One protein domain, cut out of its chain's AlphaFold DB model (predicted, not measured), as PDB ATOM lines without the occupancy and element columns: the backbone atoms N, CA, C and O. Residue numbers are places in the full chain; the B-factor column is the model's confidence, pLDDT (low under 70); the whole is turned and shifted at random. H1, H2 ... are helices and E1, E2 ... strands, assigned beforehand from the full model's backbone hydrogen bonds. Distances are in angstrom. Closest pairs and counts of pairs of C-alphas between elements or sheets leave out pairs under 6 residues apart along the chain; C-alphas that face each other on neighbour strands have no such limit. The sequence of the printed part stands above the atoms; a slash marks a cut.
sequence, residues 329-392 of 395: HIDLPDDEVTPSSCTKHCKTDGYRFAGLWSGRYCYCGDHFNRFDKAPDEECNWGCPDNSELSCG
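AT A GLANCE: This is residues 329 to 392 of the 395 residues of an uncharacterized protein of Bugula neritina (UniProt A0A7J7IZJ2). In a domain with little regular structure, helix H1 packs on a hairpin of strands E1 and E2, while the loop of residues 369 to 375 sticks out before the one-turn helix H2. The 64 printed residues run H1, E1, E2, H2, an antiparallel sheet of order E1 - E2; the class is mixed, with 24 residues in named elements. The whole is compact, radius of gyration of the C-alphas 11.3 A, spanning 27 by 27 by 15 A.

HOW THE PARTS SIT: Residues 329 to 330 pair antiparallel with residues 362 to 363 of E2, residues 361 to 365. The closest C-alphas of H1, residues 339 to 348, and E1, residues 353 to 357, are Thr 343 and Ala 354, 5.2 A apart. In the hairpin E1 and E2, N 355 and O 363 are within hydrogen-bond range, 2.8 A. H2, residues 376 to 379, is apart from H1. Every O i to N i+4 pair of H1 is within range; H2 is too short for one.

IN THESE COORDINATES: From first to last C-alpha, H1 spans 14.1 A from (284.354, 99.671, 357.343), E1 13.6 A, E2 13.5 A, and H2 5.6 A to (284.463, 98.877, 345.476).

THE WHOLE: The farthest C-alphas, Asp 335 and Asp 372, are 29.3 A apart. The printed part has no cut, and no printed residue is under 70 in pLDDT.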
ATOM      1  N   HIS A 329     296.763  90.978 356.678       76.69
ATOM      2  CA  HIS A 329     295.330  90.722 356.511       76.69
ATOM      3  C   HIS A 329     294.786  90.015 357.747       76.69
ATOM      4  O   HIS A 329     295.513  89.275 358.416       76.69
ATOM      5  N   ILE A 330     293.517  90.269 358.050       78.12
ATOM      6  CA  ILE A 330     292.873  89.831 359.283       78.12
ATOM      7  C   ILE A 330     291.537  89.186 358.931       78.12
ATOM      8  O   ILE A 330     290.601  89.859 358.489       78.12
ATOM      9  N   ASP A 331     291.460  87.878 359.169       76.81
ATOM     10  CA  ASP A 331     290.216  87.114 359.147       76.81
ATOM     11  C   ASP A 331     289.387  87.481 360.391       76.81
ATOM     12  O   ASP A 331     289.454  86.829 361.437       76.81
ATOM     13  N   LEU A 332     288.625  88.572 360.290       79.81
ATOM     14  CA  LEU A 332     287.491  88.813 361.181       79.81
ATOM     15  C   LEU A 332     286.404  87.749 360.908       79.81
ATOM     16  O   LEU A 332     286.342  87.220 359.795       79.81
ATOM     17  N   PRO A 333     285.530  87.428 361.882       81.12
ATOM     18  CA  PRO A 333     284.313  86.660 361.614       81.12
ATOM     19  C   PRO A 333     283.520  87.269 360.448       81.12
ATOM     20  O   PRO A 333     283.447  88.493 360.357       81.12
ATOM     21  N   ASP A 334     282.928  86.443 359.570       73.44
ATOM     22  CA  ASP A 334     282.213  86.924 358.369       73.44
ATOM     23  C   ASP A 334     281.123  87.971 358.716       73.44
ATOM     24  O   ASP A 334     280.883  88.885 357.933       73.44
ATOM     25  N   ASP A 335     280.499  87.871 359.894       77.50
ATOM     26  CA  ASP A 335     279.501  88.801 360.444       77.50
ATOM     27  C   ASP A 335     280.097  90.108 361.018       77.50
ATOM     28  O   ASP A 335     279.450  91.154 361.001       77.50
ATOM     29  N   GLU A 336     281.356  90.116 361.465       82.50
ATOM     30  CA  GLU A 336     281.989  91.306 362.060       82.50
ATOM     31  C   GLU A 336     282.626  92.264 361.029       82.50
ATOM     32  O   GLU A 336     283.146  93.320 361.411       82.50
ATOM     33  N   VAL A 337     282.606  91.952 359.726       89.62
ATOM     34  CA  VAL A 337     283.273  92.752 358.676       89.62
ATOM     35  C   VAL A 337     282.447  93.978 358.271       89.62
ATOM     36  O   VAL A 337     281.451  93.883 357.559       89.62
ATOM     37  N   THR A 338     282.913  95.165 358.669       94.19
ATOM     38  CA  THR A 338     282.377  96.474 358.253       94.19
ATOM     39  C   THR A 338     283.517  97.494 358.118       94.19
ATOM     40  O   THR A 338     284.580  97.302 358.724       94.19
ATOM     41  N   PRO A 339     283.331  98.627 357.411       95.31
ATOM     42  CA  PRO A 339     284.354  99.671 357.343       95.31
ATOM     43  C   PRO A 339     284.687 100.245 358.727       95.31
ATOM     44  O   PRO A 339     285.856 100.500 359.023       95.31
ATOM     45  N   SER A 340     283.684 100.360 359.608       94.25
ATOM     46  CA  SER A 340     283.842 100.789 361.004       94.25
ATOM     47  C   SER A 340     284.706  99.826 361.824       94.25
ATOM     48  O   SER A 340     285.669 100.252 362.468       94.25
ATOM     49  N   SER A 341     284.400  98.523 361.802       93.75
ATOM     50  CA  SER A 341     285.144  97.515 362.572       93.75
ATOM     51  C   SER A 341     286.573  97.352 362.057       93.75
ATOM     52  O   SER A 341     287.502  97.374 362.864       93.75
ATOM     53  N   CYS A 342     286.770  97.303 360.736       94.25
ATOM     54  CA  CYS A 342     288.095  97.209 360.126       94.25
ATOM     55  C   CYS A 342     288.958  98.451 360.427       94.25
ATOM     56  O   CYS A 342     290.068  98.327 360.946       94.25
ATOM     57  N   THR A 343     288.421  99.666 360.236       94.50
ATOM     58  CA  THR A 343     289.131 100.922 360.562       94.50
ATOM     59  C   THR A 343     289.498 101.003 362.045       94.50
ATOM     60  O   THR A 343     290.613 101.393 362.397       94.50
ATOM     61  N   LYS A 344     288.583 100.601 362.935       94.12
ATOM     62  CA  LYS A 344     288.818 100.544 364.383       94.12
ATOM     63  C   LYS A 344     289.900  99.524 364.753       94.12
ATOM     64  O   LYS A 344     290.700  99.814 365.644       94.12
ATOM     65  N   HIS A 345     289.925  98.365 364.096       92.88
ATOM     66  CA  HIS A 345     290.922  97.320 364.326       92.88
ATOM     67  C   HIS A 345     292.316  97.798 363.905       92.88
ATOM     68  O   HIS A 345     293.191  97.923 364.757       92.88
ATOM     69  N   CYS A 346     292.498  98.190 362.640       94.12
ATOM     70  CA  CYS A 346     293.791  98.655 362.130       94.12
ATOM     71  C   CYS A 346     294.358  99.825 362.954       94.12
ATOM     72  O   CYS A 346     295.541  99.834 363.286       94.12
ATOM     73  N   LYS A 347     293.500 100.768 363.373       94.88
ATOM     74  CA  LYS A 347     293.884 101.893 364.243       94.88
ATOM     75  C   LYS A 347     294.291 101.467 365.662       94.88
ATOM     76  O   LYS A 347     295.082 102.166 366.293       94.88
ATOM     77  N   THR A 348     293.745 100.366 366.178       95.06
ATOM     78  CA  THR A 348     294.096  99.809 367.498       95.06
ATOM     79  C   THR A 348     295.468  99.134 367.454       95.06
ATOM     80  O   THR A 348     296.264  99.324 368.371       95.06
ATOM     81  N   ASP A 349     295.772  98.450 366.350       92.69
ATOM     82  CA  ASP A 349     297.070  97.812 366.085       92.69
ATOM     83  C   ASP A 349     298.164  98.812 365.652       92.69
ATOM     84  O   ASP A 349     299.339  98.463 365.560       92.69
ATOM     85  N   GLY A 350     297.794 100.083 365.447       94.25
ATOM     86  CA  GLY A 350     298.707 101.202 365.189       94.25
ATOM     87  C   GLY A 350     298.872 101.587 363.717       94.25
ATOM     88  O   GLY A 350     299.536 102.585 363.436       94.25
ATOM     89  N   TYR A 351     298.241 100.857 362.796       93.19
ATOM     90  CA  TYR A 351     298.297 101.127 361.361       93.19
ATOM     91  C   TYR A 351     297.541 102.401 360.970       93.19
ATOM     92  O   TYR A 351     296.490 102.741 361.526       93.19
ATOM     93  N   ARG A 352     298.057 103.095 359.952       92.88
ATOM     94  CA  ARG A 352     297.475 104.350 359.445       92.88
ATOM     95  C   ARG A 352     296.253 104.172 358.544       92.88
ATOM     96  O   ARG A 352     295.456 105.105 358.446       92.88
ATOM     97  N   PHE A 353     296.118 103.029 357.874       92.81
ATOM     98  CA  PHE A 353     295.081 102.769 356.877       92.81
ATOM     99  C   PHE A 353     294.421 101.403 357.076       92.81
ATOM    100  O   PHE A 353     295.040 100.458 357.570       92.81
ATOM    101  N   ALA A 354     293.162 101.327 356.645       93.56
ATOM    102  CA  ALA A 354     292.360 100.117 356.574       93.56
ATOM    103  C   ALA A 354     291.807  99.960 355.148       93.56
ATOM    104  O   ALA A 354     291.413 100.950 354.528       93.56
ATOM    105  N   GLY A 355     291.783  98.731 354.642       92.69
ATOM    106  CA  GLY A 355     291.208  98.355 353.352       92.69
ATOM    107  C   GLY A 355     290.251  97.177 353.509       92.69
ATOM    108  O   GLY A 355     290.429  96.348 354.400       92.69
ATOM    109  N   LEU A 356     289.228  97.112 352.655       92.56
ATOM    110  CA  LEU A 356     288.243  96.033 352.642       92.56
ATOM    111  C   LEU A 356     288.160  95.432 351.238       92.56
ATOM    112  O   LEU A 356     288.186  96.170 350.254       92.56
ATOM    113  N   TRP A 357     288.076  94.105 351.150       90.38
ATOM    114  CA  TRP A 357     288.081  93.369 349.881       90.38
ATOM    115  C   TRP A 357     287.189  92.123 349.933       90.38
ATOM    116  O   TRP A 357     286.992  91.511 350.988       90.38
ATOM    117  N   SER A 358     286.641  91.738 348.772       88.81
ATOM    118  CA  SER A 358     285.752  90.582 348.583       88.81
ATOM    119  C   SER A 358     284.543  90.529 349.538       88.81
ATOM    120  O   SER A 358     284.008  89.457 349.821       88.81
ATOM    121  N   GLY A 359     284.134  91.678 350.088       88.06
ATOM    122  CA  GLY A 359     283.082  91.784 351.100       88.06
ATOM    123  C   GLY A 359     283.462  91.290 352.504       88.06
ATOM    124  O   GLY A 359     282.663  91.466 353.413       88.06
ATOM    125  N   ARG A 360     284.617  90.631 352.701       85.94
ATOM    126  CA  ARG A 360     284.863  89.767 353.882       85.94
ATOM    127  C   ARG A 360     286.278  89.819 354.471       85.94
ATOM    128  O   ARG A 360     286.514  89.218 355.509       85.94
ATOM    129  N   TYR A 361     287.216  90.525 353.845       87.88
ATOM    130  CA  TYR A 361     288.594  90.616 354.334       87.88
ATOM    131  C   TYR A 361     288.929  92.038 354.775       87.88
ATOM    132  O   TYR A 361     288.693  92.988 354.024       87.88
ATOM    133  N   CYS A 362     289.501  92.170 355.973       91.12
ATOM    134  CA  CYS A 362     290.068  93.417 356.476       91.12
ATOM    135  C   CYS A 362     291.592  93.405 356.301       91.12
ATOM    136  O   CYS A 362     292.265  92.442 356.671       91.12
ATOM    137  N   TYR A 363     292.134  94.491 355.760       89.94
ATOM    138  CA  TYR A 363     293.563  94.693 355.537       89.94
ATOM    139  C   TYR A 363     294.038  95.942 356.263       89.94
ATOM    140  O   TYR A 363     293.368  96.975 356.217       89.94
ATOM    141  N   CYS A 364     295.213  95.867 356.881       90.75
ATOM    142  CA  CYS A 364     295.807  96.980 357.613       90.75
ATOM    143  C   CYS A 364     297.187  97.326 357.044       90.75
ATOM    144  O   CYS A 364     297.934  96.441 356.623       90.75
ATOM    145  N   GLY A 365     297.545  98.610 357.040       89.19
ATOM    146  CA  GLY A 365     298.864  99.036 356.574       89.19
ATOM    147  C   GLY A 365     299.168 100.512 356.806       89.19
ATOM    148  O   GLY A 365     298.277 101.330 357.025       89.19
ATOM    149  N   ASP A 366     300.450 100.865 356.715       90.25
ATOM    150  CA  ASP A 366     300.925 102.255 356.812       90.25
ATOM    151  C   ASP A 366     301.046 102.965 355.459       90.25
ATOM    152  O   ASP A 366     301.328 104.166 355.395       90.25
ATOM    153  N   HIS A 367     300.755 102.241 354.378       86.25
ATOM    154  CA  HIS A 367     300.712 102.735 353.011       86.25
ATOM    155  C   HIS A 367     299.475 102.197 352.278       86.25
ATOM    156  O   HIS A 367     299.051 101.065 352.483       86.25
ATOM    157  N   PHE A 368     298.930 103.020 351.385       82.56
ATOM    158  CA  PHE A 368     297.937 102.668 350.367       82.56
ATOM    159  C   PHE A 368     298.467 103.160 349.004       82.56
ATOM    160  O   PHE A 368     299.513 103.801 348.969       82.56
ATOM    161  N   ASN A 369     297.759 102.902 347.897       76.81
ATOM    162  CA  ASN A 369     298.130 103.292 346.518       76.81
ATOM    163  C   ASN A 369     299.335 102.579 345.859       76.81
ATOM    164  O   ASN A 369     299.803 103.022 344.814       76.81
ATOM    165  N   ARG A 370     299.769 101.416 346.377       77.38
ATOM    166  CA  ARG A 370     300.744 100.536 345.686       77.38
ATOM    167  C   ARG A 370     300.318 100.166 344.252       77.38
ATOM    168  O   ARG A 370     301.174  99.906 343.409       77.38
ATOM    169  N   PHE A 371     299.013 100.154 343.992       83.88
ATOM    170  CA  PHE A 371     298.394  99.911 342.693       83.88
ATOM    171  C   PHE A 371     297.500 101.098 342.287       83.88
ATOM    172  O   PHE A 371     297.215 101.981 343.104       83.88
ATOM    173  N   ASP A 372     297.051 101.123 341.027       89.81
ATOM    174  CA  ASP A 372     296.197 102.191 340.490       89.81
ATOM    175  C   ASP A 372     294.946 102.448 341.349       89.81
ATOM    176  O   ASP A 372     294.329 101.519 341.881       89.81
ATOM    177  N   LYS A 373     294.487 103.708 341.370       92.12
ATOM    178  CA  LYS A 373     293.113 104.009 341.787       92.12
ATOM    179  C   LYS A 373     292.132 103.379 340.786       92.12
ATOM    180  O   LYS A 373     292.308 103.524 339.575       92.12
ATOM    181  N   ALA A 374     291.093 102.733 341.298       92.44
ATOM    182  CA  ALA A 374     289.953 102.253 340.525       92.44
ATOM    183  C   ALA A 374     288.794 103.283 340.542       92.44
ATOM    184  O   ALA A 374     288.797 104.206 341.373       92.44
ATOM    185  N   PRO A 375     287.805 103.172 339.636       92.62
ATOM    186  CA  PRO A 375     286.480 103.765 339.827       92.62
ATOM    187  C   PRO A 375     285.917 103.366 341.197       92.62
ATOM    188  O   PRO A 375     286.124 102.240 341.646       92.62
ATOM    189  N   ASP A 376     285.239 104.278 341.893       91.25
ATOM    190  CA  ASP A 376     284.737 103.985 343.245       91.25
ATOM    191  C   ASP A 376     283.577 102.961 343.210       91.25
ATOM    192  O   ASP A 376     283.362 102.207 344.157       91.25
ATOM    193  N   GLU A 377     282.938 102.829 342.046       90.75
ATOM    194  CA  GLU A 377     281.938 101.826 341.686       90.75
ATOM    195  C   GLU A 377     282.483 100.388 341.611       90.75
ATOM    196  O   GLU A 377     281.692  99.449 341.655       90.75
ATOM    197  N   GLU A 378     283.804 100.181 341.518       93.25
ATOM    198  CA  GLU A 378     284.407  98.838 341.584       93.25
ATOM    199  C   GLU A 378     284.511  98.322 343.038       93.25
ATOM    200  O   GLU A 378     284.596  97.113 343.249       93.25
ATOM    201  N   CYS A 379     284.408  99.207 344.043       94.12
ATOM    202  CA  CYS A 379     284.463  98.877 345.476       94.12
ATOM    203  C   CYS A 379     283.087  98.859 346.178       94.12
ATOM    204  O   CYS A 379     283.001  99.062 347.393       94.12
ATOM    205  N   ASN A 380     282.000  98.641 345.433       92.38
ATOM    206  CA  ASN A 380     280.624  98.762 345.930       92.38
ATOM    207  C   ASN A 380     279.998  97.462 346.482       92.38
ATOM    208  O   ASN A 380     278.778  97.406 346.648       92.38
ATOM    209  N   TRP A 381     280.777  96.407 346.750       94.31
ATOM    210  CA  TRP A 381     280.215  95.153 347.260       94.31
ATOM    211  C   TRP A 381     279.723  95.329 348.696       94.31
ATOM    212  O   TRP A 381     280.469  95.776 349.567       94.31
ATOM    213  N   GLY A 382     278.472  94.934 348.938       94.06
ATOM    214  CA  GLY A 382     277.849  94.991 350.257       94.06
ATOM    215  C   GLY A 382     278.601  94.165 351.304       94.06
ATOM    216  O   GLY A 382     278.997  93.029 351.034       94.06
ATOM    217  N   CYS A 383     278.761  94.716 352.505       94.25
ATOM    218  CA  CYS A 383     279.252  93.972 353.666       94.25
ATOM    219  C   CYS A 383     278.257  92.865 354.087       94.25
ATOM    220  O   CYS A 383     277.061  92.985 353.802       94.25
ATOM    221  N   PRO A 384     278.693  91.794 354.782       90.00
ATOM    222  CA  PRO A 384     277.881  90.583 354.937       90.00
ATOM    223  C   PRO A 384     276.693  90.788 355.883       90.00
ATOM    224  O   PRO A 384     275.584  90.351 355.580       90.00
ATOM    225  N   ASP A 385     276.918  91.524 356.975       86.75
ATOM    226  CA  ASP A 385     275.895  91.896 357.962       86.75
ATOM    227  C   ASP A 385     275.085  93.143 357.560       86.75
ATOM    228  O   ASP A 385     273.974  93.360 358.050       86.75
ATOM    229  N   ASN A 386     275.607  93.971 356.646       90.62
ATOM    230  CA  ASN A 386     274.890  95.128 356.111       90.62
ATOM    231  C   ASN A 386     275.292  95.438 354.661       90.62
ATOM    232  O   ASN A 386     276.309  96.084 354.400       90.62
ATOM    233  N   SER A 387     274.427  95.051 353.723       92.62
ATOM    234  CA  SER A 387     274.639  95.242 352.288       92.62
ATOM    235  C   SER A 387     274.549  96.694 351.802       92.62
ATOM    236  O   SER A 387     274.803  96.933 350.626       92.62
ATOM    237  N   GLU A 388     274.171  97.656 352.654       91.94
ATOM    238  CA  GLU A 388     274.287  99.087 352.333       91.94
ATOM    239  C   GLU A 388     275.733  99.594 352.445       91.94
ATOM    240  O   GLU A 388     276.061 100.617 351.855       91.94
ATOM    241  N   LEU A 389     276.593  98.919 353.217       94.88
ATOM    242  CA  LEU A 389     277.967  99.361 353.464       94.88
ATOM    243  C   LEU A 389     278.936  98.781 352.428       94.88
ATOM    244  O   LEU A 389     278.793  97.635 352.008       94.88
ATOM    245  N   SER A 390     279.953  99.554 352.051       94.94
ATOM    246  CA  SER A 390     280.917  99.192 351.005       94.94
ATOM    247  C   SER A 390     282.127  98.439 351.572       94.94
ATOM    248  O   SER A 390     283.016  99.038 352.177       94.94
ATOM    249  N   CYS A 391     282.198  97.128 351.329       95.06
ATOM    250  CA  CYS A 391     283.296  96.238 351.732       95.06
ATOM    251  C   CYS A 391     284.191  95.800 350.546       95.06
ATOM    252  O   CYS A 391     284.689  94.669 350.500       95.06
ATOM    253  N   GLY A 392     284.432  96.706 349.593       93.25
ATOM    254  CA  GLY A 392     285.397  96.516 348.506       93.25
ATOM    255  C   GLY A 392     284.816  95.854 347.257       93.25
ATOM    256  O   GLY A 392     283.650  96.047 346.928       93.25
TER     257      GLY A 392